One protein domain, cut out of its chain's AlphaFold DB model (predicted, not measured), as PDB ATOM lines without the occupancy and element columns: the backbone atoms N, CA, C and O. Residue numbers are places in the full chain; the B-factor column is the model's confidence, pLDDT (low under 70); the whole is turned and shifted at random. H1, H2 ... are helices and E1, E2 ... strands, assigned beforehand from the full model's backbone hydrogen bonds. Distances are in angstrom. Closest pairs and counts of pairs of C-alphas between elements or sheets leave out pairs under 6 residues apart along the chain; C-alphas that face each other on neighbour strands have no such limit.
ATOM      1  N   TYR A   3     -13.259  36.776 -49.163       95.44
ATOM      2  CA  TYR A   3     -12.759  37.761 -50.119       95.44
ATOM      3  C   TYR A   3     -11.391  38.255 -49.671       95.44
ATOM      4  O   TYR A   3     -11.184  38.526 -48.488       95.44
ATOM      5  N   THR A   4     -10.471  38.400 -50.625       95.38
ATOM      6  CA  THR A   4      -9.170  39.020 -50.381       95.38
ATOM      7  C   THR A   4      -8.840  40.045 -51.453       95.38
ATOM      8  O   THR A   4      -9.350  39.957 -52.570       95.38
ATOM      9  N   ALA A   5      -8.031  41.037 -51.094       95.31
ATOM     10  CA  ALA A   5      -7.653  42.137 -51.976       95.31
ATOM     11  C   ALA A   5      -6.318  42.751 -51.544       95.31
ATOM     12  O   ALA A   5      -5.996  42.709 -50.354       95.31
ATOM     13  N   HIS A   6      -5.581  43.336 -52.493       93.31
ATOM     14  CA  HIS A   6      -4.341  44.079 -52.240       93.31
ATOM     15  C   HIS A   6      -4.542  45.607 -52.205       93.31
ATOM     16  O   HIS A   6      -3.636  46.364 -51.873       93.31
ATOM     17  N   SER A   7      -5.761  46.073 -52.482       93.00
ATOM     18  CA  SER A   7      -6.235  47.428 -52.187       93.00
ATOM     19  C   SER A   7      -7.686  47.374 -51.725       93.00
ATOM     20  O   SER A   7      -8.470  46.541 -52.187       93.00
ATOM     21  N   PHE A   8      -8.096  48.296 -50.853       94.19
ATOM     22  CA  PHE A   8      -9.486  48.385 -50.415       94.19
ATOM     23  C   PHE A   8     -10.418  48.605 -51.611       94.19
ATOM     24  O   PHE A   8     -11.554  48.130 -51.626       94.19
ATOM     25  N   SER A   9      -9.937  49.301 -52.644       92.19
ATOM     26  CA  SER A   9     -10.698  49.581 -53.861       92.19
ATOM     27  C   SER A   9     -11.067  48.320 -54.656       92.19
ATOM     28  O   SER A   9     -12.145  48.296 -55.261       92.19
ATOM     29  N   GLU A  10     -10.252  47.266 -54.582       95.56
ATOM     30  CA  GLU A  10     -10.442  45.992 -55.291       95.56
ATOM     31  C   GLU A  10     -11.521  45.107 -54.654       95.56
ATOM     32  O   GLU A  10     -12.063  44.219 -55.315       95.56
ATOM     33  N   LEU A  11     -11.885  45.355 -53.389       96.62
ATOM     34  CA  LEU A  11     -12.980  44.628 -52.753       96.62
ATOM     35  C   LEU A  11     -14.298  44.864 -53.515       96.62
ATOM     36  O   LEU A  11     -14.564  45.992 -53.962       96.62
ATOM     37  N   PRO A  12     -15.175  43.846 -53.627       96.62
ATOM     38  CA  PRO A  12     -16.459  43.999 -54.300       96.62
ATOM     39  C   PRO A  12     -17.296  45.137 -53.709       96.62
ATOM     40  O   PRO A  12     -17.332  45.345 -52.494       96.62
ATOM     41  N   SER A  13     -18.017  45.869 -54.562       95.25
ATOM     42  CA  SER A  13     -18.817  47.031 -54.148       95.25
ATOM     43  C   SER A  13     -19.836  46.711 -53.053       95.25
ATOM     44  O   SER A  13     -19.999  47.515 -52.138       95.25
ATOM     45  N   GLU A  14     -20.478  45.541 -53.100       94.75
ATOM     46  CA  GLU A  14     -21.429  45.121 -52.061       94.75
ATOM     47  C   GLU A  14     -20.744  44.866 -50.714       94.75
ATOM     48  O   GLU A  14     -21.234  45.310 -49.680       94.75
ATOM     49  N   ILE A  15     -19.548  44.272 -50.721       96.75
ATOM     50  CA  ILE A  15     -18.753  44.066 -49.504       96.75
ATOM     51  C   ILE A  15     -18.340  45.409 -48.902       96.75
ATOM     52  O   ILE A  15     -18.555  45.648 -47.716       96.75
ATOM     53  N   LYS A  16     -17.840  46.340 -49.724       96.06
ATOM     54  CA  LYS A  16     -17.471  47.690 -49.264       96.06
ATOM     55  C   LYS A  16     -18.652  48.434 -48.636       96.06
ATOM     56  O   LYS A  16     -18.460  49.135 -47.645       96.06
ATOM     57  N   LYS A  17     -19.871  48.283 -49.175       95.06
ATOM     58  CA  LYS A  17     -21.084  48.870 -48.575       95.06
ATOM     59  C   LYS A  17     -21.342  48.312 -47.178       95.06
ATOM     60  O   LYS A  17     -21.595  49.101 -46.274       95.06
ATOM     61  N   VAL A  18     -21.240  46.995 -46.989       95.06
ATOM     62  CA  VAL A  18     -21.440  46.373 -45.670       95.06
ATOM     63  C   VAL A  18     -20.352  46.820 -44.689       95.06
ATOM     64  O   VAL A  18     -20.693  47.248 -43.588       95.06
ATOM     65  N   ILE A  19     -19.075  46.840 -45.095       95.12
ATOM     66  CA  ILE A  19     -17.950  47.293 -44.249       95.12
ATOM     67  C   ILE A  19     -18.203  48.694 -43.673       95.12
ATOM     68  O   ILE A  19     -17.967  48.922 -42.491       95.12
ATOM     69  N   LYS A  20     -18.745  49.625 -44.470       93.44
ATOM     70  CA  LYS A  20     -19.055  50.999 -44.022       93.44
ATOM     71  C   LYS A  20     -20.075  51.083 -42.887       93.44
ATOM     72  O   LYS A  20     -20.126  52.104 -42.208       93.44
ATOM     73  N   THR A  21     -20.901  50.055 -42.713       93.56
ATOM     74  CA  THR A  21     -21.927  50.005 -41.658       93.56
ATOM     75  C   THR A  21     -21.414  49.385 -40.361       93.56
ATOM     76  O   THR A  21     -22.079  49.482 -39.330       93.56
ATOM     77  N   LEU A  22     -20.238  48.751 -40.395       93.31
ATOM     78  CA  LEU A  22     -19.651  48.096 -39.235       93.31
ATOM     79  C   LEU A  22     -19.156  49.136 -38.213       93.31
ATOM     80  O   LEU A  22     -18.691  50.215 -38.597       93.31
ATOM     81  N   PRO A  23     -19.193  48.819 -36.905       90.50
ATOM     82  CA  PRO A  23     -18.686  49.690 -35.847       90.50
ATOM     83  C   PRO A  23     -17.149  49.632 -35.776       90.50
ATOM     84  O   PRO A  23     -16.572  49.144 -34.806       90.50
ATOM     85  N   LEU A  24     -16.485  50.086 -36.839       89.00
ATOM     86  CA  LEU A  24     -15.029  50.075 -36.973       89.00
ATOM     87  C   LEU A  24     -14.387  51.271 -36.264       89.00
ATOM     88  O   LEU A  24     -14.956  52.370 -36.223       89.00
ATOM     89  N   SER A  25     -13.159  51.069 -35.779       85.62
ATOM     90  CA  SER A  25     -12.276  52.172 -35.396       85.62
ATOM     91  C   SER A  25     -12.046  53.101 -36.590       85.62
ATOM     92  O   SER A  25     -12.204  52.700 -37.746       85.62
ATOM     93  N   VAL A  26     -11.703  54.363 -36.323       86.12
ATOM     94  CA  VAL A  26     -11.521  55.384 -37.372       86.12
ATOM     95  C   VAL A  26     -10.496  54.927 -38.407       86.12
ATOM     96  O   VAL A  26     -10.689  55.134 -39.600       86.12
ATOM     97  N   GLU A  27      -9.458  54.246 -37.949       86.12
ATOM     98  CA  GLU A  27      -8.316  53.831 -38.745       86.12
ATOM     99  C   GLU A  27      -8.664  52.627 -39.645       86.12
ATOM    100  O   GLU A  27      -8.124  52.471 -40.734       86.12
ATOM    101  N   MET A  28      -9.658  51.818 -39.272       90.06
ATOM    102  CA  MET A  28     -10.176  50.748 -40.134       90.06
ATOM    103  C   MET A  28     -11.246  51.222 -41.133       90.06
ATOM    104  O   MET A  28     -11.734  50.422 -41.936       90.06
ATOM    105  N   LYS A  29     -11.665  52.496 -41.097       90.88
ATOM    106  CA  LYS A  29     -12.664  53.018 -42.042       90.88
ATOM    107  C   LYS A  29     -12.055  53.213 -43.425       90.88
ATOM    108  O   LYS A  29     -10.887  53.559 -43.558       90.88
ATOM    109  N   GLN A  30     -12.902  53.080 -44.451       92.88
ATOM    110  CA  GLN A  30     -12.511  53.213 -45.858       92.88
ATOM    111  C   GLN A  30     -11.617  54.434 -46.114       92.88
ATOM    112  O   GLN A  30     -10.600  54.294 -46.780       92.88
ATOM    113  N   ASP A  31     -11.992  55.614 -45.617       91.50
ATOM    114  CA  ASP A  31     -11.271  56.847 -45.947       91.50
ATOM    115  C   ASP A  31      -9.827  56.817 -45.429       91.50
ATOM    116  O   ASP A  31      -8.916  57.240 -46.137       91.50
ATOM    117  N   TRP A  32      -9.597  56.240 -44.243       92.19
ATOM    118  CA  TRP A  32      -8.249  56.052 -43.705       92.19
ATOM    119  C   TRP A  32      -7.453  55.030 -44.515       92.19
ATOM    120  O   TRP A  32      -6.298  55.278 -44.862       92.19
ATOM    121  N   LEU A  33      -8.072  53.892 -44.840       93.19
ATOM    122  CA  LEU A  33      -7.437  52.814 -45.599       93.19
ATOM    123  C   LEU A  33      -7.011  53.289 -46.993       93.19
ATOM    124  O   LEU A  33      -5.847  53.164 -47.362       93.19
ATOM    125  N   VAL A  34      -7.926  53.931 -47.722       92.81
ATOM    126  CA  VAL A  34      -7.651  54.502 -49.047       92.81
ATOM    127  C   VAL A  34      -6.607  55.616 -48.951       92.81
ATOM    128  O   VAL A  34      -5.680  55.652 -49.755       92.81
ATOM    129  N   SER A  35      -6.692  56.498 -47.949       92.00
ATOM    130  CA  SER A  35      -5.672  57.536 -47.750       92.00
ATOM    131  C   SER A  35      -4.291  56.923 -47.510       92.00
ATOM    132  O   SER A  35      -3.312  57.387 -48.092       92.00
ATOM    133  N   SER A  36      -4.204  55.866 -46.702       91.00
ATOM    134  CA  SER A  36      -2.948  55.170 -46.409       91.00
ATOM    135  C   SER A  36      -2.341  54.548 -47.665       91.00
ATOM    136  O   SER A  36      -1.163  54.762 -47.931       91.00
ATOM    137  N   GLU A  37      -3.154  53.863 -48.474       91.94
ATOM    138  CA  GLU A  37      -2.740  53.285 -49.762       91.94
ATOM    139  C   GLU A  37      -2.210  54.335 -50.746       91.94
ATOM    140  O   GLU A  37      -1.313  54.044 -51.529       91.94
ATOM    141  N   THR A  38      -2.745  55.558 -50.708       90.38
ATOM    142  CA  THR A  38      -2.289  56.647 -51.593       90.38
ATOM    143  C   THR A  38      -1.073  57.412 -51.076       90.38
ATOM    144  O   THR A  38      -0.350  58.000 -51.872       90.38
ATOM    145  N   THR A  39      -0.869  57.453 -49.757       90.25
ATOM    146  CA  THR A  39       0.157  58.302 -49.123       90.25
ATOM    147  C   THR A  39       1.446  57.539 -48.847       90.25
ATOM    148  O   THR A  39       2.524  58.127 -48.844       90.25
ATOM    149  N   ILE A  40       1.344  56.239 -48.564       87.00
ATOM    150  CA  ILE A  40       2.489  55.413 -48.194       87.00
ATOM    151  C   ILE A  40       3.031  54.740 -49.448       87.00
ATOM    152  O   ILE A  40       2.428  53.810 -49.987       87.00
ATOM    153  N   ASP A  41       4.211  55.183 -49.871       83.75
ATOM    154  CA  ASP A  41       4.919  54.564 -50.983       83.75
ATOM    155  C   ASP A  41       5.157  53.073 -50.719       83.75
ATOM    156  O   ASP A  41       5.701  52.678 -49.686       83.75
ATOM    157  N   ASN A  42       4.803  52.248 -51.706       82.81
ATOM    158  CA  ASN A  42       4.984  50.794 -51.680       82.81
ATOM    159  C   ASN A  42       4.252  50.080 -50.529       82.81
ATOM    160  O   ASN A  42       4.703  49.027 -50.073       82.81
ATOM    161  N   LEU A  43       3.127  50.623 -50.056       88.69
ATOM    162  CA  LEU A  43       2.243  49.877 -49.166       88.69
ATOM    163  C   LEU A  43       1.629  48.688 -49.918       88.69
ATOM    164  O   LEU A  43       0.749  48.861 -50.755       88.69
ATOM    165  N   ASP A  44       2.058  47.474 -49.579       91.50
ATOM    166  CA  ASP A  44       1.396  46.243 -50.020       91.50
ATOM    167  C   ASP A  44       0.291  45.903 -49.019       91.50
ATOM    168  O   ASP A  44       0.507  45.179 -48.046       91.50
ATOM    169  N   ALA A  45      -0.876  46.524 -49.185       93.44
ATOM    170  CA  ALA A  45      -2.019  46.237 -48.333       93.44
ATOM    171  C   ALA A  45      -2.538  44.818 -48.602       93.44
ATOM    172  O   ALA A  45      -2.417  44.270 -49.692       93.44
ATOM    173  N   PHE A  46      -3.147  44.212 -47.593       93.94
ATOM    174  CA  PHE A  46      -3.847  42.949 -47.734       93.94
ATOM    175  C   PHE A  46      -5.088  42.951 -46.850       93.94
ATOM    176  O   PHE A  46      -5.016  43.110 -45.628       93.94
ATOM    177  N   TYR A  47      -6.236  42.748 -47.484       95.00
ATOM    178  CA  TYR A  47      -7.528  42.668 -46.825       95.00
ATOM    179  C   TYR A  47      -8.039  41.239 -46.864       95.00
ATOM    180  O   TYR A  47      -7.961  40.578 -47.900       95.00
ATOM    181  N   TYR A  48      -8.609  40.789 -45.751       95.06
ATOM    182  CA  TYR A  48      -9.270  39.496 -45.641       95.06
ATOM    183  C   TYR A  48     -10.656  39.684 -45.027       95.06
ATOM    184  O   TYR A  48     -10.796  40.254 -43.943       95.06
ATOM    185  N   VAL A  49     -11.689  39.225 -45.733       95.94
ATOM    186  CA  VAL A  49     -13.093  39.373 -45.332       95.94
ATOM    187  C   VAL A  49     -13.764  38.006 -45.330       95.94
ATOM    188  O   VAL A  49     -13.819  37.349 -46.372       95.94
ATOM    189  N   GLU A  50     -14.330  37.607 -44.191       95.25
ATOM    190  CA  GLU A  50     -15.268  36.481 -44.114       95.25
ATOM    191  C   GLU A  50     -16.692  37.027 -44.089       95.25
ATOM    192  O   GLU A  50     -17.072  37.799 -43.205       95.25
ATOM    193  N   GLU A  51     -17.483  36.617 -45.070       94.69
ATOM    194  CA  GLU A  51     -18.885  36.994 -45.207       94.69
ATOM    195  C   GLU A  51     -19.768  35.747 -45.195       94.69
ATOM    196  O   GLU A  51     -19.408  34.702 -45.743       94.69
ATOM    197  N   ASN A  52     -20.928  35.849 -44.563       92.31
ATOM    198  CA  ASN A  52     -21.903  34.781 -44.460       92.31
ATOM    199  C   ASN A  52     -23.320  35.353 -44.595       92.31
ATOM    200  O   ASN A  52     -23.774  36.123 -43.747       92.31
ATOM    201  N   ASN A  53     -24.025  34.960 -45.658       90.75
ATOM    202  CA  ASN A  53     -25.402  35.363 -45.956       90.75
ATOM    203  C   ASN A  53     -25.636  36.888 -45.921       90.75
ATOM    204  O   ASN A  53     -26.604  37.375 -45.337       90.75
ATOM    205  N   GLY A  54     -24.738  37.648 -46.543       91.06
ATOM    206  CA  GLY A  54     -24.752  39.108 -46.629       91.06
ATOM    207  C   GLY A  54     -24.179  39.824 -45.405       91.06
ATOM    208  O   GLY A  54     -24.185  41.054 -45.372       91.06
ATOM    209  N   VAL A  55     -23.687  39.095 -44.399       92.06
ATOM    210  CA  VAL A  55     -23.144  39.672 -43.164       92.06
ATOM    211  C   VAL A  55     -21.647  39.435 -43.080       92.06
ATOM    212  O   VAL A  55     -21.181  38.321 -43.284       92.06
ATOM    213  N   ILE A  56     -20.885  40.473 -42.740       95.38
ATOM    214  CA  ILE A  56     -19.449  40.341 -42.495       95.38
ATOM    215  C   ILE A  56     -19.236  39.846 -41.068       95.38
ATOM    216  O   ILE A  56     -19.549  40.538 -40.099       95.38
ATOM    217  N   ASP A  57     -18.702  38.637 -40.962       93.19
ATOM    218  CA  ASP A  57     -18.363  37.991 -39.700       93.19
ATOM    219  C   ASP A  57     -16.947  38.393 -39.250       93.19
ATOM    220  O   ASP A  57     -16.682  38.538 -38.055       93.19
ATOM    221  N   THR A  58     -16.036  38.621 -40.201       93.25
ATOM    222  CA  THR A  58     -14.645  39.025 -39.948       93.25
ATOM    223  C   THR A  58     -14.153  40.000 -41.009       93.25
ATOM    224  O   THR A  58     -14.369  39.785 -42.202       93.25
ATOM    225  N   PHE A  59     -13.426  41.032 -40.581       94.00
ATOM    226  CA  PHE A  59     -12.661  41.908 -41.468       94.00
ATOM    227  C   PHE A  59     -11.272  42.168 -40.882       94.00
ATOM    228  O   PHE A  59     -11.154  42.750 -39.806       94.00
ATOM    229  N   ILE A  60     -10.231  41.728 -41.587       92.31
ATOM    230  CA  ILE A  60      -8.828  41.904 -41.206       92.31
ATOM    231  C   ILE A  60      -8.160  42.848 -42.206       92.31
ATOM    232  O   ILE A  60      -8.216  42.643 -43.420       92.31
ATOM    233  N   VAL A  61      -7.524  43.873 -41.653       92.38
ATOM    234  CA  VAL A  61      -6.651  44.840 -42.307       92.38
ATOM    235  C   VAL A  61      -5.217  44.469 -41.963       92.38
ATOM    236  O   VAL A  61      -4.856  44.291 -40.795       92.38
ATOM    237  N   SER A  62      -4.404  44.340 -42.998       90.62
ATOM    238  CA  SER A  62      -2.999  43.997 -42.866       90.62
ATOM    239  C   SER A  62      -2.191  44.570 -44.017       90.62
ATOM    240  O   SER A  62      -2.745  45.099 -44.980       90.62
ATOM    241  N   ASN A  63      -0.877  44.453 -43.916       90.75
ATOM    242  CA  ASN A  63       0.046  44.802 -44.977       90.75
ATOM    243  C   ASN A  63       1.209  43.808 -45.015       90.75
ATOM    244  O   ASN A  63       1.663  43.317 -43.981       90.75
ATOM    245  N   ILE A  64       1.703  43.502 -46.206       91.06
ATOM    246  CA  ILE A  64       2.885  42.671 -46.387       91.06
ATOM    247  C   ILE A  64       4.115  43.555 -46.202       91.06
ATOM    248  O   ILE A  64       4.268  44.602 -46.829       91.06
ATOM    249  N   ILE A  65       5.007  43.132 -45.311       88.88
ATOM    250  CA  ILE A  65       6.317  43.747 -45.118       88.88
ATOM    251  C   ILE A  65       7.349  42.743 -45.611       88.88
ATOM    252  O   ILE A  65       7.611  41.746 -44.946       88.88
ATOM    253  N   GLU A  66       7.950  43.017 -46.767       89.69
ATOM    254  CA  GLU A  66       8.913  42.116 -47.423       89.69
ATOM    255  C   GLU A  66      10.153  41.819 -46.569       89.69
ATOM    256  O   GLU A  66      10.756  40.755 -46.683       89.69
ATOM    257  N   LYS A  67      10.563  42.768 -45.719       89.62
ATOM    258  CA  LYS A  67      11.788  42.673 -44.915       89.62
ATOM    259  C   LYS A  67      11.605  43.283 -43.530       89.62
ATOM    260  O   LYS A  67      12.308  44.231 -43.175       89.62
ATOM    261  N   LEU A  68      10.667  42.754 -42.740       86.56
ATOM    262  CA  LEU A  68      10.509  43.190 -41.354       86.56
ATOM    263  C   LEU A  68      11.757  42.804 -40.561       86.56
ATOM    264  O   LEU A  68      12.073  41.623 -40.426       86.56
ATOM    265  N   ASP A  69      12.457  43.802 -40.030       87.62
ATOM    266  CA  ASP A  69      13.599  43.588 -39.156       87.62
ATOM    267  C   ASP A  69      13.128  43.187 -37.756       87.62
ATOM    268  O   ASP A  69      12.814  44.030 -36.916       87.62
ATOM    269  N   CYS A  70      13.116  41.881 -37.486       81.31
ATOM    270  CA  CYS A  70      12.652  41.374 -36.202       81.31
ATOM    271  C   CYS A  70      13.623  41.666 -35.044       81.31
ATOM    272  O   CYS A  70      13.272  41.441 -33.885       81.31
ATOM    273  N   SER A  71      14.840  42.153 -35.322       83.62
ATOM    274  CA  SER A  71      15.812  42.502 -34.273       83.62
ATOM    275  C   SER A  71      15.383  43.744 -33.500       83.62
ATOM    276  O   SER A  71      15.727  43.871 -32.331       83.62
ATOM    277  N   LEU A  72      14.537  44.584 -34.111       80.56
ATOM    278  CA  LEU A  72      13.905  45.742 -33.474       80.56
ATOM    279  C   LEU A  72      13.052  45.367 -32.255       80.56
ATOM    280  O   LEU A  72      12.744  46.222 -31.431       80.56
ATOM    281  N   PHE A  73      12.676  44.094 -32.134       73.62
ATOM    282  CA  PHE A  73      11.865  43.588 -31.035       73.62
ATOM    283  C   PHE A  73      12.674  42.806 -29.984       73.62
ATOM    284  O   PHE A  73      12.091  42.256 -29.046       73.62
ATOM    285  N   ILE A  74      14.004  42.741 -30.122       75.88
ATOM    286  CA  ILE A  74      14.910  42.082 -29.174       75.88
ATOM    287  C   ILE A  74      15.537  43.136 -28.265       75.88
ATOM    288  O   ILE A  74      16.193  44.057 -28.739       75.88
ATOM    289  N   GLY A  75      15.392  42.968 -26.950       69.75
ATOM    290  CA  GLY A  75      16.047  43.846 -25.972       69.75
ATOM    291  C   GLY A  75      17.418  43.381 -25.499       69.75
ATOM    292  O   GLY A  75      18.145  44.163 -24.897       69.75
ATOM    293  N   ASP A  76      17.782  42.122 -25.753       80.81
ATOM    294  CA  ASP A  76      19.112  41.615 -25.430       80.81
ATOM    295  C   ASP A  76      20.140  42.145 -26.440       80.81
ATOM    296  O   ASP A  76      20.239  41.682 -27.583       80.81
ATOM    297  N   GLU A  77      20.929  43.120 -25.997       87.50
ATOM    298  CA  GLU A  77      21.959  43.769 -26.805       87.50
ATOM    299  C   GLU A  77      23.018  42.779 -27.326       87.50
ATOM    300  O   GLU A  77      23.545  42.952 -28.428       87.50
ATOM    301  N   SER A  78      23.325  41.718 -26.572       85.00
ATOM    302  CA  SER A  78      24.310  40.713 -26.983       85.00
ATOM    303  C   SER A  78      23.815  39.896 -28.177       85.00
ATOM    304  O   SER A  78      24.579  39.625 -29.107       85.00
ATOM    305  N   VAL A  79      22.518  39.576 -28.203       84.12
ATOM    306  CA  VAL A  79      21.865  38.892 -29.324       84.12
ATOM    307  C   VAL A  79      21.787  39.815 -30.538       84.12
ATOM    308  O   VAL A  79      22.132  39.403 -31.647       84.12
ATOM    309  N   VAL A  80      21.410  41.083 -30.342       86.88
ATOM    310  CA  VAL A  80      21.375  42.080 -31.425       86.88
ATOM    311  C   VAL A  80      22.760  42.248 -32.057       86.88
ATOM    312  O   VAL A  80      22.875  42.221 -33.282       86.88
ATOM    313  N   LYS A  81      23.831  42.321 -31.256       88.56
ATOM    314  CA  LYS A  81      25.218  42.376 -31.756       88.56
ATOM    315  C   LYS A  81      25.576  41.168 -32.626       88.56
ATOM    316  O   LYS A  81      26.173  41.338 -33.689       88.56
ATOM    317  N   GLN A  82      25.175  39.960 -32.227       87.56
ATOM    318  CA  GLN A  82      25.387  38.755 -33.039       87.56
ATOM    319  C   GLN A  82      24.613  38.803 -34.363       87.56
ATOM    320  O   GLN A  82      25.146  38.411 -35.403       87.56
ATOM    321  N   ILE A  83      23.374  39.302 -34.349       87.62
ATOM    322  CA  ILE A  83      22.568  39.497 -35.562       87.62
ATOM    323  C   ILE A  83      23.253  40.489 -36.504       87.62
ATOM    324  O   ILE A  83      23.398  40.192 -37.688       87.62
ATOM    325  N   VAL A  84      23.709  41.634 -35.988       90.69
ATOM    326  CA  VAL A  84      24.405  42.665 -36.772       90.69
ATOM    327  C   VAL A  84      25.685  42.115 -37.399       90.69
ATOM    328  O   VAL A  84      25.876  42.284 -38.598       90.69
ATOM    329  N   SER A  85      26.504  41.372 -36.650       88.81
ATOM    330  CA  SER A  85      27.705  40.732 -37.210       88.81
ATOM    331  C   SER A  85      27.363  39.757 -38.344       88.81
ATOM    332  O   SER A  85      27.984  39.776 -39.404       88.81
ATOM    333  N   ARG A  86      26.305  38.950 -38.196       86.00
ATOM    334  CA  ARG A  86      25.851  38.046 -39.268       86.00
ATOM    335  C   ARG A  86      25.315  38.787 -40.499       86.00
ATOM    336  O   ARG A  86      25.313  38.209 -41.589       86.00
ATOM    337  N   ARG A  87      24.898  40.052 -40.360       91.06
ATOM    338  CA  ARG A  87      24.433  40.882 -41.482       91.06
ATOM    339  C   ARG A  87      25.537  41.346 -42.417       91.06
ATOM    340  O   ARG A  87      25.239  41.612 -43.578       91.06
ATOM    341  N   GLU A  88      26.786  41.359 -41.964       88.69
ATOM    342  CA  GLU A  88      27.943  41.632 -42.828       88.69
ATOM    343  C   GLU A  88      28.062  40.598 -43.958       88.69
ATOM    344  O   GLU A  88      28.476  40.921 -45.068       88.69
ATOM    345  N   VAL A  89      27.643  39.354 -43.690       88.56
ATOM    346  CA  VAL A  89      27.659  38.246 -44.658       88.56
ATOM    347  C   VAL A  89      26.298  38.059 -45.333       88.56
ATOM    348  O   VAL A  89      26.225  37.693 -46.504       88.56
ATOM    349  N   ASN A  90      25.204  38.289 -44.603       85.62
ATOM    350  CA  ASN A  90      23.841  38.172 -45.111       85.62
ATOM    351  C   ASN A  90      23.000  39.389 -44.678       85.62
ATOM    352  O   ASN A  90      22.423  39.352 -43.592       85.62
ATOM    353  N   PRO A  91      22.861  40.431 -45.520       89.25
ATOM    354  CA  PRO A  91      22.166  41.678 -45.164       89.25
ATOM    355  C   PRO A  91      20.704  41.523 -44.714       89.25
ATOM    356  O   PRO A  91      20.154  42.411 -44.051       89.25
ATOM    357  N   ASP A  92      20.074  40.400 -45.066       87.06
ATOM    358  CA  ASP A  92      18.697  40.061 -44.704       87.06
ATOM    359  C   ASP A  92      18.621  39.086 -43.516       87.06
ATOM    360  O   ASP A  92      17.550  38.594 -43.170       87.06
ATOM    361  N   PHE A  93      19.743  38.805 -42.844       83.56
ATOM    362  CA  PHE A  93      19.742  37.980 -41.643       83.56
ATOM    363  C   PHE A  93      18.829  38.599 -40.572       83.56
ATOM    364  O   PHE A  93      18.998  39.757 -40.169       83.56
ATOM    365  N   TYR A  94      17.868  37.797 -40.106       84.75
ATOM    366  CA  TYR A  94      16.827  38.192 -39.152       84.75
ATOM    367  C   TYR A  94      15.789  39.196 -39.695       84.75
ATOM    368  O   TYR A  94      15.094  39.851 -38.917       84.75
ATOM    369  N   LYS A  95      15.683  39.317 -41.024       88.25
ATOM    370  CA  LYS A  95      14.571  39.990 -41.698       88.25
ATOM    371  C   LYS A  95      13.649  38.949 -42.316       88.25
ATOM    372  O   LYS A  95      14.132  37.991 -42.916       88.25
ATOM    373  N   TYR A  96      12.346  39.143 -42.165       86.12
ATOM    374  CA  TYR A  96      11.337  38.186 -42.617       86.12
ATOM    375  C   TYR A  96      10.294  38.880 -43.482       86.12
ATOM    376  O   TYR A  96       9.904  40.014 -43.182       86.12
ATOM    377  N   LYS A  97       9.816  38.180 -44.513       89.94
ATOM    378  CA  LYS A  97       8.617  38.586 -45.238       89.94
ATOM    379  C   LYS A  97       7.410  38.225 -44.392       89.94
ATOM    380  O   LYS A  97       7.107  37.046 -44.225       89.94
ATOM    381  N   VAL A  98       6.721  39.216 -43.848       88.69
ATOM    382  CA  VAL A  98       5.597  38.968 -42.943       88.69
ATOM    383  C   VAL A  98       4.316  39.602 -43.432       88.69
ATOM    384  O   VAL A  98       4.331  40.667 -44.045       88.69
ATOM    385  N   LEU A  99       3.199  38.970 -43.092       90.62
ATOM    386  CA  LEU A  99       1.904  39.626 -43.119       90.62
ATOM    387  C   LEU A  99       1.681  40.314 -41.773       90.62
ATOM    388  O   LEU A  99       1.520  39.649 -40.750       90.62
ATOM    389  N   PHE A 100       1.719  41.638 -41.770       87.25
ATOM    390  CA  PHE A 100       1.592  42.467 -40.582       87.25
ATOM    391  C   PHE A 100       0.138  42.889 -40.388       87.25
ATOM    392  O   PHE A 100      -0.424  43.600 -41.211       87.25
ATOM    393  N   ILE A 101      -0.483  42.437 -39.304       86.19
ATOM    394  CA  ILE A 101      -1.882  42.699 -38.974       86.19
ATOM    395  C   ILE A 101      -1.947  43.847 -37.985       86.19
ATOM    396  O   ILE A 101      -1.406  43.792 -36.875       86.19
ATOM    397  N   GLY A 102      -2.613  44.895 -38.439       80.94
ATOM    398  CA  GLY A 102      -2.584  46.227 -37.869       80.94
ATOM    399  C   GLY A 102      -3.012  47.209 -38.948       80.94
ATOM    400  O   GLY A 102      -2.880  46.936 -40.143       80.94
ATOM    401  N   VAL A 103      -3.571  48.339 -38.535       75.62
ATOM    402  CA  VAL A 103      -3.921  49.373 -39.503       75.62
ATOM    403  C   VAL A 103      -2.655  50.143 -39.902       75.62
ATOM    404  O   VAL A 103      -1.907  50.561 -39.016       75.62
ATOM    405  N   PRO A 104      -2.418  50.401 -41.203       72.56
ATOM    406  CA  PRO A 104      -1.316  51.249 -41.638       72.56
ATOM    407  C   PRO A 104      -1.302  52.601 -40.907       72.56
ATOM    408  O   PRO A 104      -2.339  53.246 -40.740       72.56
ATOM    409  N   MET A 105      -0.111  53.022 -40.469       69.19
ATOM    410  CA  MET A 105       0.128  54.271 -39.722       69.19
ATOM    411  C   MET A 105      -0.625  54.404 -38.389       69.19
ATOM    412  O   MET A 105      -0.682  55.501 -37.835       69.19
ATOM    413  N   SER A 106      -1.189  53.325 -37.844       68.44
ATOM    414  CA  SER A 106      -1.865  53.361 -36.552       68.44
ATOM    415  C   SER A 106      -1.435  52.206 -35.661       68.44
ATOM    416  O   SER A 106      -1.072  51.123 -36.110       68.44
ATOM    417  N   MET A 107      -1.507  52.458 -34.358       63.00
ATOM    418  CA  MET A 107      -1.396  51.423 -33.338       63.00
ATOM    419  C   MET A 107      -2.736  50.715 -33.105       63.00
ATOM    420  O   MET A 107      -2.813  49.850 -32.243       63.00
ATOM    421  N   GLY A 108      -3.808  51.097 -33.805       66.38
ATOM    422  CA  GLY A 108      -5.144  50.531 -33.649       66.38
ATOM    423  C   GLY A 108      -5.241  49.063 -34.095       66.38
ATOM    424  O   GLY A 108      -4.464  48.615 -34.942       66.38
ATOM    425  N   PRO A 109      -6.208  48.302 -33.546       73.44
ATOM    426  CA  PRO A 109      -6.415  46.912 -33.929       73.44
ATOM    427  C   PRO A 109      -6.767  46.823 -35.417       73.44
ATOM    428  O   PRO A 109      -7.640  47.541 -35.898       73.44
ATOM    429  N   GLY A 110      -6.104  45.920 -36.140       83.00
ATOM    430  CA  GLY A 110      -6.356  45.659 -37.560       83.00
ATOM    431  C   GLY A 110      -7.453  44.626 -37.816       83.00
ATOM    432  O   GLY A 110      -7.534  44.103 -38.918       83.00
ATOM    433  N   ALA A 111      -8.267  44.265 -36.823       88.12
ATOM    434  CA  ALA A 111      -9.260  43.206 -36.965       88.12
ATOM    435  C   ALA A 111     -10.605  43.595 -36.348       88.12
ATOM    436  O   ALA A 111     -10.688  44.008 -35.191       88.12
ATOM    437  N   TYR A 112     -11.665  43.387 -37.121       89.81
ATOM    438  CA  TYR A 112     -13.049  43.408 -36.683       89.81
ATOM    439  C   TYR A 112     -13.577  41.979 -36.631       89.81
ATOM    440  O   TYR A 112     -13.436  41.218 -37.592       89.81
ATOM    441  N   LEU A 113     -14.237  41.657 -35.521       89.31
ATOM    442  CA  LEU A 113     -14.948  40.407 -35.311       89.31
ATOM    443  C   LEU A 113     -16.377  40.724 -34.895       89.31
ATOM    444  O   LEU A 113     -16.611  41.524 -33.983       89.31
ATOM    445  N   LYS A 114     -17.338  40.078 -35.547       89.38
ATOM    446  CA  LYS A 114     -18.739  40.173 -35.149       89.38
ATOM    447  C   LYS A 114     -18.947  39.570 -33.758       89.38
ATOM    448  O   LYS A 114     -18.286  38.610 -33.364       89.38
ATOM    449  N   SER A 115     -19.905  40.126 -33.015       85.38
ATOM    450  CA  SER A 115     -20.251  39.651 -31.670       85.38
ATOM    451  C   SER A 115     -20.560  38.148 -31.654       85.38
ATOM    452  O   SER A 115     -21.267  37.647 -32.529       85.38
ATOM    453  N   GLY A 116     -20.031  37.445 -30.651       82.75
ATOM    454  CA  GLY A 116     -20.179  35.996 -30.487       82.75
ATOM    455  C   GLY A 116     -19.153  35.150 -31.247       82.75
ATOM    456  O   GLY A 116     -19.085  33.949 -31.005       82.75
ATOM    457  N   ILE A 117     -18.329  35.748 -32.113       82.12
ATOM    458  CA  ILE A 117     -17.238  35.048 -32.794       82.12
ATOM    459  C   ILE A 117     -15.971  35.111 -31.943       82.12
ATOM    460  O   ILE A 117     -15.525  36.185 -31.535       82.12
ATOM    461  N   LEU A 118     -15.372  33.947 -31.690       78.56
ATOM    462  CA  LEU A 118     -14.102  33.859 -30.985       78.56
ATOM    463  C   LEU A 118     -12.951  34.197 -31.933       78.56
ATOM    464  O   LEU A 118     -12.838  33.636 -33.021       78.56
ATOM    465  N   PHE A 119     -12.054  35.076 -31.479       76.50
ATOM    466  CA  PHE A 119     -10.851  35.448 -32.229       76.50
ATOM    467  C   PHE A 119     -10.038  34.224 -32.656       76.50
ATOM    468  O   PHE A 119      -9.578  34.177 -33.787       76.50
ATOM    469  N   GLN A 120      -9.899  33.226 -31.778       74.44
ATOM    470  CA  GLN A 120      -9.085  32.043 -32.050       74.44
ATOM    471  C   GLN A 120      -9.603  31.238 -33.249       74.44
ATOM    472  O   GLN A 120      -8.821  30.886 -34.126       74.44
ATOM    473  N   ASP A 121     -10.917  31.021 -33.327       78.94
ATOM    474  CA  ASP A 121     -11.519  30.234 -34.406       78.94
ATOM    475  C   ASP A 121     -11.292  30.902 -35.767       78.94
ATOM    476  O   ASP A 121     -11.023  30.237 -36.766       78.94
ATOM    477  N   VAL A 122     -11.397  32.232 -35.804       81.88
ATOM    478  CA  VAL A 122     -11.109  33.035 -36.999       81.88
ATOM    479  C   VAL A 122      -9.623  33.015 -37.315       81.88
ATOM    480  O   VAL A 122      -9.233  32.843 -38.465       81.88
ATOM    481  N   PHE A 123      -8.786  33.165 -36.297       80.44
ATOM    482  CA  PHE A 123      -7.341  33.221 -36.433       80.44
ATOM    483  C   PHE A 123      -6.761  31.928 -37.000       80.44
ATOM    484  O   PHE A 123      -5.889  31.984 -37.862       80.44
ATOM    485  N   ASP A 124      -7.243  30.767 -36.560       81.50
ATOM    486  CA  ASP A 124      -6.771  29.481 -37.073       81.50
ATOM    487  C   ASP A 124      -7.123  29.304 -38.553       81.50
ATOM    488  O   ASP A 124      -6.236  28.984 -39.348       81.50
ATOM    489  N   ARG A 125      -8.357  29.641 -38.952       87.19
ATOM    490  CA  ARG A 125      -8.763  29.636 -40.369       87.19
ATOM    491  C   ARG A 125      -7.979  30.642 -41.204       87.19
ATOM    492  O   ARG A 125      -7.537  30.325 -42.304       87.19
ATOM    493  N   PHE A 126      -7.783  31.847 -40.680       88.56
ATOM    494  CA  PHE A 126      -7.033  32.899 -41.350       88.56
ATOM    495  C   PHE A 126      -5.568  32.500 -41.560       88.56
ATOM    496  O   PHE A 126      -5.060  32.619 -42.671       88.56
ATOM    497  N   LYS A 127      -4.892  31.982 -40.525       86.31
ATOM    498  CA  LYS A 127      -3.519  31.465 -40.637       86.31
ATOM    499  C   LYS A 127      -3.426  30.373 -41.691       86.31
ATOM    500  O   LYS A 127      -2.536  30.427 -42.533       86.31
ATOM    501  N   GLU A 128      -4.327  29.392 -41.634       86.56
ATOM    502  CA  GLU A 128      -4.362  28.290 -42.592       86.56
ATOM    503  C   GLU A 128      -4.530  28.822 -44.018       86.56
ATOM    504  O   GLU A 128      -3.760  28.466 -44.909       86.56
ATOM    505  N   TYR A 129      -5.478  29.739 -44.231       90.00
ATOM    506  CA  TYR A 129      -5.667  30.389 -45.522       90.00
ATOM    507  C   TYR A 129      -4.383  31.078 -45.989       90.00
ATOM    508  O   TYR A 129      -3.915  30.823 -47.099       90.00
ATOM    509  N   VAL A 130      -3.798  31.926 -45.146       89.81
ATOM    510  CA  VAL A 130      -2.623  32.721 -45.498       89.81
ATOM    511  C   VAL A 130      -1.432  31.825 -45.824       89.81
ATOM    512  O   VAL A 130      -0.863  31.976 -46.899       89.81
ATOM    513  N   PHE A 131      -1.079  30.859 -44.975       87.44
ATOM    514  CA  PHE A 131       0.077  29.993 -45.228       87.44
ATOM    515  C   PHE A 131      -0.118  29.049 -46.421       87.44
ATOM    516  O   PHE A 131       0.862  28.678 -47.064       87.44
ATOM    517  N   ASN A 132      -1.362  28.696 -46.761       87.12
ATOM    518  CA  ASN A 132      -1.647  27.878 -47.941       87.12
ATOM    519  C   ASN A 132      -1.667  28.680 -49.254       87.12
ATOM    520  O   ASN A 132      -1.485  28.092 -50.320       87.12
ATOM    521  N   HIS A 133      -1.899  29.995 -49.206       85.94
ATOM    522  CA  HIS A 133      -2.147  30.807 -50.409       85.94
ATOM    523  C   HIS A 133      -1.163  31.961 -50.613       85.94
ATOM    524  O   HIS A 133      -1.160  32.577 -51.682       85.94
ATOM    525  N   LYS A 134      -0.341  32.290 -49.615       83.56
ATOM    526  CA  LYS A 134       0.608  33.403 -49.657       83.56
ATOM    527  C   LYS A 134       2.010  32.903 -49.337       83.56
ATOM    528  O   LYS A 134       2.220  32.141 -48.400       83.56
ATOM    529  N   ASP A 135       2.977  33.377 -50.113       86.06
ATOM    530  CA  ASP A 135       4.397  33.133 -49.864       86.06
ATOM    531  C   ASP A 135       4.903  34.142 -48.829       86.06
ATOM    532  O   ASP A 135       5.374  35.224 -49.181       86.06
ATOM    533  N   ILE A 136       4.708  33.827 -47.549       87.62
ATOM    534  CA  ILE A 136       5.183  34.629 -46.416       87.62
ATOM    535  C   ILE A 136       5.930  33.749 -45.410       87.62
ATOM    536  O   ILE A 136       5.614  32.571 -45.234       87.62
ATOM    537  N   ASP A 137       6.903  34.331 -44.715       83.56
ATOM    538  CA  ASP A 137       7.678  33.649 -43.675       83.56
ATOM    539  C   ASP A 137       6.926  33.579 -42.339       83.56
ATOM    540  O   ASP A 137       7.187  32.686 -41.532       83.56
ATOM    541  N   GLY A 138       5.995  34.504 -42.091       84.00
ATOM    542  CA  GLY A 138       5.221  34.537 -40.855       84.00
ATOM    543  C   GLY A 138       4.135  35.605 -40.831       84.00
ATOM    544  O   GLY A 138       4.066  36.478 -41.692       84.00
ATOM    545  N   ILE A 139       3.285  35.538 -39.815       84.81
ATOM    546  CA  ILE A 139       2.219  36.511 -39.580       84.81
ATOM    547  C   ILE A 139       2.526  37.249 -38.282       84.81
ATOM    548  O   ILE A 139       2.732  36.621 -37.242       84.81
ATOM    549  N   PHE A 140       2.567  38.573 -38.356       79.56
ATOM    550  CA  PHE A 140       2.911  39.460 -37.256       79.56
ATOM    551  C   PHE A 140       1.667  40.225 -36.810       79.56
ATOM    552  O   PHE A 140       1.040  40.898 -37.617       79.56
ATOM    553  N   PHE A 141       1.298  40.139 -35.538       74.25
ATOM    554  CA  PHE A 141       0.104  40.794 -35.001       74.25
ATOM    555  C   PHE A 141       0.498  41.936 -34.088       74.25
ATOM    556  O   PHE A 141       1.309  41.714 -33.197       74.25
ATOM    557  N   THR A 142      -0.114  43.110 -34.251       66.25
ATOM    558  CA  THR A 142       0.058  44.239 -33.328       66.25
ATOM    559  C   THR A 142      -1.224  44.588 -32.595       66.25
ATOM    560  O   THR A 142      -2.322  44.432 -33.125       66.25
ATOM    561  N   ASN A 143      -1.063  45.049 -31.350       56.81
ATOM    562  CA  ASN A 143      -2.135  45.526 -30.479       56.81
ATOM    563  C   ASN A 143      -3.360  44.596 -30.441       56.81
ATOM    564  O   ASN A 143      -4.501  45.030 -30.636       56.81
ATOM    565  N   SER A 144      -3.142  43.298 -30.189       54.88
ATOM    566  CA  SER A 144      -4.276  42.447 -29.862       54.88
ATOM    567  C   SER A 144      -4.811  42.924 -28.504       54.88
ATOM    568  O   SER A 144      -4.202  42.758 -27.452       54.88
ATOM    569  N   SER A 145      -5.990  43.541 -28.496       47.25
ATOM    570  CA  SER A 145      -6.778  43.727 -27.266       47.25
ATOM    571  C   SER A 145      -7.194  42.380 -26.647       47.25
ATOM    572  O   SER A 145      -7.825  42.318 -25.593       47.25
ATOM    573  N   VAL A 146      -6.833  41.283 -27.316       50.44
ATOM    574  CA  VAL A 146      -7.141  39.911 -26.981       50.44
ATOM    575  C   VAL A 146      -6.167  39.436 -25.907       50.44
ATOM    576  O   VAL A 146      -5.173  38.761 -26.168       50.44
ATOM    577  N   ASN A 147      -6.502  39.765 -24.663       47.25
ATOM    578  CA  ASN A 147      -5.920  39.176 -23.462       47.25
ATOM    579  C   ASN A 147      -6.360  37.697 -23.352       47.25
ATOM    580  O   ASN A 147      -7.151  37.330 -22.488       47.25
ATOM    581  N   ASN A 148      -5.938  36.848 -24.295       50.06
ATOM    582  CA  ASN A 148      -6.220  35.415 -24.272       50.06
ATOM    583  C   ASN A 148      -4.981  34.665 -23.795       50.06
ATOM    584  O   ASN A 148      -4.020  34.490 -24.542       50.06
ATOM    585  N   ALA A 149      -5.059  34.121 -22.582       50.25
ATOM    586  CA  ALA A 149      -4.070  33.198 -22.025       50.25
ATOM    587  C   ALA A 149      -3.771  31.987 -22.944       50.25
ATOM    588  O   ALA A 149      -2.709  31.387 -22.841       50.25
ATOM    589  N   ARG A 150      -4.675  31.656 -23.884       48.62
ATOM    590  CA  ARG A 150      -4.485  30.618 -24.916       48.62
ATOM    591  C   ARG A 150      -3.637  31.044 -26.118       48.62
ATOM    592  O   ARG A 150      -2.970  30.209 -26.712       48.62
ATOM    593  N   ILE A 151      -3.624  32.327 -26.476       49.97
ATOM    594  CA  ILE A 151      -2.752  32.829 -27.549       49.97
ATOM    595  C   ILE A 151      -1.282  32.713 -27.109       49.97
ATOM    596  O   ILE A 151      -0.400  32.426 -27.909       49.97
ATOM    597  N   GLN A 152      -1.023  32.841 -25.807       51.38
ATOM    598  CA  GLN A 152       0.307  32.636 -25.240       51.38
ATOM    599  C   GLN A 152       0.755  31.166 -25.228       51.38
ATOM    600  O   GLN A 152       1.914  30.919 -24.908       51.38
ATOM    601  N   SER A 153      -0.116  30.191 -25.535       51.41
ATOM    602  CA  SER A 153       0.148  28.817 -25.107       51.41
ATOM    603  C   SER A 153       0.700  27.835 -26.133       51.41
ATOM    604  O   SER A 153       1.189  26.829 -25.646       51.41
ATOM    605  N   GLU A 154       0.723  28.041 -27.464       52.91
ATOM    606  CA  GLU A 154       1.319  26.978 -28.320       52.91
ATOM    607  C   GLU A 154       2.141  27.352 -29.572       52.91
ATOM    608  O   GLU A 154       3.037  26.583 -29.890       52.91
ATOM    609  N   TYR A 155       1.969  28.479 -30.280       52.44
ATOM    610  CA  TYR A 155       2.670  28.664 -31.584       52.44
ATOM    611  C   TYR A 155       3.061  30.106 -31.911       52.44
ATOM    612  O   TYR A 155       3.144  30.492 -33.081       52.44
ATOM    613  N   LEU A 156       3.229  30.934 -30.880       59.41
ATOM    614  CA  LEU A 156       3.406  32.370 -31.034       59.41
ATOM    615  C   LEU A 156       4.606  32.858 -30.228       59.41
ATOM    616  O   LEU A 156       4.679  32.667 -29.017       59.41
ATOM    617  N   MET A 157       5.540  33.509 -30.914       59.81
ATOM    618  CA  MET A 157       6.634  34.220 -30.262       59.81
ATOM    619  C   MET A 157       6.117  35.591 -29.832       59.81
ATOM    620  O   MET A 157       5.698  36.382 -30.679       59.81
ATOM    621  N   SER A 158       6.107  35.858 -28.526       57.22
ATOM    622  CA  SER A 158       5.755  37.168 -27.979       57.22
ATOM    623  C   SER A 158       6.976  38.082 -27.932       57.22
ATOM    624  O   SER A 158       8.097  37.636 -27.675       57.22
ATOM    625  N   PHE A 159       6.758  39.376 -28.165       56.44
ATOM    626  CA  PHE A 159       7.825  40.371 -28.102       56.44
ATOM    627  C   PHE A 159       7.721  41.215 -26.823       56.44
ATOM    628  O   PHE A 159       6.703  41.871 -26.609       56.44
ATOM    629  N   PRO A 160       8.762  41.243 -25.970       46.59
ATOM    630  CA  PRO A 160       8.687  41.845 -24.634       46.59
ATOM    631  C   PRO A 160       8.495  43.372 -24.615       46.59
ATOM    632  O   PRO A 160       8.041  43.905 -23.607       46.59
ATOM    633  N   TYR A 161       8.804  44.080 -25.708       51.31
ATOM    634  CA  TYR A 161       8.774  45.554 -25.771       51.31
ATOM    635  C   TYR A 161       7.573  46.133 -26.525       51.31
ATOM    636  O   TYR A 161       7.398  47.348 -26.564       51.31
ATOM    637  N   TYR A 162       6.732  45.273 -27.098       51.34
ATOM    638  CA  TYR A 162       5.474  45.655 -27.728       51.34
ATOM    639  C   TYR A 162       4.366  44.791 -27.109       51.34
ATOM    640  O   TYR A 162       4.232  43.619 -27.479       51.34
ATOM    641  N   PRO A 163       3.593  45.313 -26.134       49.12
ATOM    642  CA  PRO A 163       2.563  44.523 -25.472       49.12
ATOM    643  C   PRO A 163       1.590  43.950 -26.512       49.12
ATOM    644  O   PRO A 163       1.177  44.639 -27.445       49.12
ATOM    645  N   ASN A 164       1.255  42.666 -26.362       54.66
ATOM    646  CA  ASN A 164       0.304  41.940 -27.212       54.66
ATOM    647  C   ASN A 164       0.716  41.794 -28.690       54.66
ATOM    648  O   ASN A 164      -0.146  41.732 -29.571       54.66
ATOM    649  N   THR A 165       2.026  41.735 -28.961       58.66
ATOM    650  CA  THR A 165       2.572  41.498 -30.305       58.66
ATOM    651  C   THR A 165       3.118  40.085 -30.452       58.66
ATOM    652  O   THR A 165       3.861  39.609 -29.590       58.66
ATOM    653  N   LEU A 166       2.713  39.401 -31.526       68.25
ATOM    654  CA  LEU A 166       2.897  37.958 -31.697       68.25
ATOM    655  C   LEU A 166       3.345  37.632 -33.121       68.25
ATOM    656  O   LEU A 166       2.740  38.115 -34.077       68.25
ATOM    657  N   LEU A 167       4.359  36.777 -33.258       71.44
ATOM    658  CA  LEU A 167       4.773  36.194 -34.535       71.44
ATOM    659  C   LEU A 167       4.331  34.731 -34.609       71.44
ATOM    660  O   LEU A 167       4.735  33.918 -33.776       71.44
ATOM    661  N   SER A 168       3.538  34.403 -35.629       74.56
ATOM    662  CA  SER A 168       3.177  33.034 -36.001       74.56
ATOM    663  C   SER A 168       4.000  32.584 -37.198       74.56
ATOM    664  O   SER A 168       4.069  33.293 -38.201       74.56
ATOM    665  N   LEU A 169       4.596  31.399 -37.098       78.38
ATOM    666  CA  LEU A 169       5.327  30.749 -38.184       78.38
ATOM    667  C   LEU A 169       4.518  29.549 -38.701       78.38
ATOM    668  O   LEU A 169       3.740  28.975 -37.938       78.38
ATOM    669  N   PRO A 170       4.716  29.121 -39.961       75.62
ATOM    670  CA  PRO A 170       4.004  27.970 -40.525       75.62
ATOM    671  C   PRO A 170       4.484  26.612 -39.981       75.62
ATOM    672  O   PRO A 170       4.054  25.574 -40.469       75.62
ATOM    673  N   PHE A 171       5.408  26.602 -39.020       76.31
ATOM    674  CA  PHE A 171       6.005  25.411 -38.426       76.31
ATOM    675  C   PHE A 171       6.205  25.630 -36.925       76.31
ATOM    676  O   PHE A 171       6.494  26.740 -36.475       76.31
ATOM    677  N   GLN A 172       6.088  24.555 -36.155       67.44
ATOM    678  CA  GLN A 172       6.147  24.562 -34.695       67.44
ATOM    679  C   GLN A 172       7.583  24.480 -34.169       67.44
ATOM    680  O   GLN A 172       7.883  24.940 -33.071       67.44
ATOM    681  N   ASN A 173       8.484  23.863 -34.935       68.12
ATOM    682  CA  ASN A 173       9.869  23.651 -34.529       68.12
ATOM    683  C   ASN A 173      10.823  23.591 -35.731       68.12
ATOM    684  O   ASN A 173      10.421  23.582 -36.896       68.12
ATOM    685  N   PHE A 174      12.122  23.551 -35.430       72.00
ATOM    686  CA  PHE A 174      13.170  23.539 -36.443       72.00
ATOM    687  C   PHE A 174      13.163  22.280 -37.325       72.00
ATOM    688  O   PHE A 174      13.454  22.367 -38.516       72.00
ATOM    689  N   GLU A 175      12.796  21.114 -36.789       75.12
ATOM    690  CA  GLU A 175      12.701  19.887 -37.590       75.12
ATOM    691  C   GLU A 175      11.549  19.965 -38.598       75.12
ATOM    692  O   GLU A 175      11.716  19.630 -39.772       75.12
ATOM    693  N   GLU A 176      10.393  20.481 -38.188       80.31
ATOM    694  CA  GLU A 176       9.265  20.731 -39.084       80.31
ATOM    695  C   GLU A 176       9.623  21.760 -40.165       80.31
ATOM    696  O   GLU A 176       9.413  21.515 -41.359       80.31
ATOM    697  N   TYR A 177      10.288  22.853 -39.776       81.12
ATOM    698  CA  TYR A 177      10.864  23.815 -40.711       81.12
ATOM    699  C   TYR A 177      11.771  23.138 -41.741       81.12
ATOM    700  O   TYR A 177      11.584  23.309 -42.948       81.12
ATOM    701  N   LEU A 178      12.748  22.348 -41.292       78.69
ATOM    702  CA  LEU A 178      13.667  21.627 -42.167       78.69
ATOM    703  C   LEU A 178      12.910  20.705 -43.123       78.69
ATOM    704  O   LEU A 178      13.248  20.635 -44.312       78.69
ATOM    705  N   ASN A 179      11.874  20.033 -42.622       82.88
ATOM    706  CA  ASN A 179      11.047  19.108 -43.383       82.88
ATOM    707  C   ASN A 179      10.185  19.789 -44.450       82.88
ATOM    708  O   ASN A 179       9.969  19.184 -45.503       82.88
ATOM    709  N   SER A 180       9.822  21.058 -44.266       79.62
ATOM    710  CA  SER A 180       9.168  21.870 -45.304       79.62
ATOM    711  C   SER A 180      10.101  22.240 -46.474       79.62
ATOM    712  O   SER A 180       9.649  22.554 -47.576       79.62
ATOM    713  N   ARG A 181      11.432  22.210 -46.283       80.50
ATOM    714  CA  ARG A 181      12.400  22.635 -47.313       80.50
ATOM    715  C   ARG A 181      12.741  21.511 -48.298       80.50
ATOM    716  O   ARG A 181      12.845  20.338 -47.932       80.50
ATOM    717  N   LYS A 182      13.032  21.882 -49.556       85.06
ATOM    718  CA  LYS A 182      13.558  20.968 -50.594       85.06
ATOM    719  C   LYS A 182      14.849  20.279 -50.126       85.06
ATOM    720  O   LYS A 182      15.683  20.900 -49.466       85.06
ATOM    721  N   LYS A 183      15.059  19.024 -50.552       85.69
ATOM    722  CA  LYS A 183      16.162  18.140 -50.113       85.69
ATOM    723  C   LYS A 183      17.548  18.806 -50.118       85.69
ATOM    724  O   LYS A 183      18.270  18.691 -49.136       85.69
ATOM    725  N   LYS A 184      17.897  19.540 -51.184       80.81
ATOM    726  CA  LYS A 184      19.184  20.254 -51.300       80.81
ATOM    727  C   LYS A 184      19.353  21.325 -50.216       80.81
ATOM    728  O   LYS A 184      20.325  21.291 -49.478       80.81
ATOM    729  N   LYS A 185      18.359  22.207 -50.061       75.31
ATOM    730  CA  LYS A 185      18.375  23.284 -49.056       75.31
ATOM    731  C   LYS A 185      18.400  22.718 -47.631       75.31
ATOM    732  O   LYS A 185      19.112  23.242 -46.788       75.31
ATOM    733  N   ARG A 186      17.687  21.612 -47.378       84.12
ATOM    734  CA  ARG A 186      17.730  20.888 -46.094       84.12
ATOM    735  C   ARG A 186      19.130  20.352 -45.781       84.12
ATOM    736  O   ARG A 186      19.603  20.519 -44.664       84.12
ATOM    737  N   TRP A 187      19.795  19.734 -46.761       81.56
ATOM    738  CA  TRP A 187      21.166  19.234 -46.612       81.56
ATOM    739  C   TRP A 187      22.170  20.370 -46.375       81.56
ATOM    740  O   TRP A 187      22.995  20.266 -45.472       81.56
ATOM    741  N   ASP A 188      22.051  21.473 -47.121       78.00
ATOM    742  CA  ASP A 188      22.915  22.651 -46.959       78.00
ATOM    743  C   ASP A 188      22.802  23.252 -45.549       78.00
ATOM    744  O   ASP A 188      23.814  23.621 -44.958       78.00
ATOM    745  N   ILE A 189      21.584  23.332 -44.998       77.56
ATOM    746  CA  ILE A 189      21.349  23.828 -43.633       77.56
ATOM    747  C   ILE A 189      21.992  22.887 -42.606       77.56
ATOM    748  O   ILE A 189      22.824  23.335 -41.821       77.56
ATOM    749  N   LYS A 190      21.702  21.577 -42.669       79.06
ATOM    750  CA  LYS A 190      22.257  20.583 -41.726       79.06
ATOM    751  C   LYS A 190      23.791  20.533 -41.744       79.06
ATOM    752  O   LYS A 190      24.424  20.355 -40.706       79.06
ATOM    753  N   LYS A 191      24.406  20.706 -42.919       78.00
ATOM    754  CA  LYS A 191      25.870  20.718 -43.063       78.00
ATOM    755  C   LYS A 191      26.513  21.985 -42.491       78.00
ATOM    756  O   LYS A 191      27.638  21.929 -42.010       78.00
ATOM    757  N   LYS A 192      25.818  23.123 -42.543       74.31
ATOM    758  CA  LYS A 192      26.298  24.378 -41.944       74.31
ATOM    759  C   LYS A 192      26.196  24.375 -40.418       74.31
ATOM    760  O   LYS A 192      27.016  25.017 -39.777       74.31
ATOM    761  N   GLU A 193      25.242  23.645 -39.846       59.22
ATOM    762  CA  GLU A 193      25.122  23.482 -38.388       59.22
ATOM    763  C   GLU A 193      26.187  22.560 -37.789       59.22
ATOM    764  O   GLU A 193      26.625  22.779 -36.670       59.22
ATOM    765  N   THR A 194      26.640  21.556 -38.540       50.84
ATOM    766  CA  THR A 194      27.687  20.609 -38.111       50.84
ATOM    767  C   THR A 194      29.115  21.125 -38.335       50.84
ATOM    768  O   THR A 194      30.074  20.400 -38.092       50.84
ATOM    769  N   GLY A 195      29.263  22.361 -38.824       41.62
ATOM    770  CA  GLY A 195      30.536  22.988 -39.187       41.62
ATOM    771  C   GLY A 195      31.083  24.009 -38.184       41.62
ATOM    772  O   GLY A 195      31.858  24.866 -38.608       41.62
TER     773      GLY A 195
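What this domain is: This is residues 3 to 195 of the 196 residues of an uncharacterized protein of Streptococcus pseudopneumoniae (UniProt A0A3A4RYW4). A long, twisted sheet of eight strands curls round one helix, H5, while H1 and H2 graze the sheet near E2 and E3. At one end of the longest axis two separate helical parts reach beyond the sheet: H4, which follows the long strand E3 by way of the short H3, and the pair H6 and H7, which closes the printed part. The printed part has 193 residues with seven named helices and eight named strands, in the order E1 H1 H2 E2 E3 H3 H4 E4 E5 H5 E6 E7 E8 H6 H7. The sheet is branched and mixed, with E4 and E6 its one parallel pair, and the class is mixed, helices and strands. The whole is compact by its radius of gyration of the C-alphas, 18.3 A, with an elongated outline of 59 by 32 by 32 A.

How they stand to each other: E1, residues 3 to 5, is an edge strand and the antiparallel neighbour of E2, residues 44 to 52, with N 3 and O 49 2.9 A apart. Between them in the chain, H1, residues 13 to 19, and H2, residues 30 to 39, only graze the sheet; H2 is only just on it, with 5 pairs of C-alphas within 10 A. H1 and H2 are only just apart, their closest C-alphas 8.2 A from each other. E2 and E3, residues 55 to 69, form an antiparallel hairpin, with N 48 and O 60 3.0 A apart. The closest C-alphas of H1 and E3, those of Val 18 and Ile 56, are 7.1 A apart. E3 bends by 74 degrees at residue 66, and its pairing is staggered: E2 lies on one side, and E4, residues 95 to 101, and E5, residues 111 to 113, lie on the other side. Both E4 and E5 are antiparallel to E3, with N 65 and O 98 2.9 A apart and N 112 and O 59 2.8 A apart. H3, residues 70 to 73, only grazes the sheet and is close to but not clearly touching H4, residues 77 to 87, which is not on the sheet; the C-alphas of Ser 71 and Val 80, their closest, are 6.3 A apart. H5, residues 119 to 133, is on the sheet, which curls round it; the closest C-alphas of H5 and E3, those of Val 122 and Thr 58, are 7.6 A apart. E6, residues 138 to 141, is parallel to E4, with N 101 and O 140 2.7 A apart. E8, residues 166 to 168, is antiparallel to E6, with N 139 and O 168 2.9 A apart, and forms a hairpin with E7, residues 156 to 158, with N 167 and O 157 2.9 A apart. H6, residues 174 to 180, and H7, residues 183 to 193, are not on the sheet; they are close but not clearly touching, at a shallow tilt of 21 degrees, opposite ways, and their closest C-alphas, those of Leu 178 and Arg 186, are 5.7 A apart. H4 and H7 are apart. Every O i to N i+4 pair is within hydrogen-bond range in H1, H2, H4, H5, H6 and H7; H3 is too short for such a pair.

Where its parts are: E1 begins at C-alpha 3, at (-12.759, 37.761, -50.119). E2 is 26.6 A long, and E3, the longest strand, runs 37.2 A from C-alpha 55 at (-23.144, 39.672, -43.164) to C-alpha 69. H5, the longest helix, measures 20.7 A, E4 16.9 A, H4 15.2 A and H2 14.0 A. H7 measures 15.7 A and ends at C-alpha 193, at (25.122, 23.482, -38.388).

The domain as a whole: The two C-alphas farthest apart, those of Thr 21 and Gly 195, are 59.1 A apart. The printed part has no cut, and its one long link is E6 to E7, residues 142 to 155. The mean pLDDT of the printed part is 81.3; it is under 70 at residue 75 and residues 105 to 108, 142 to 166, 172 to 173 and 193 to 195.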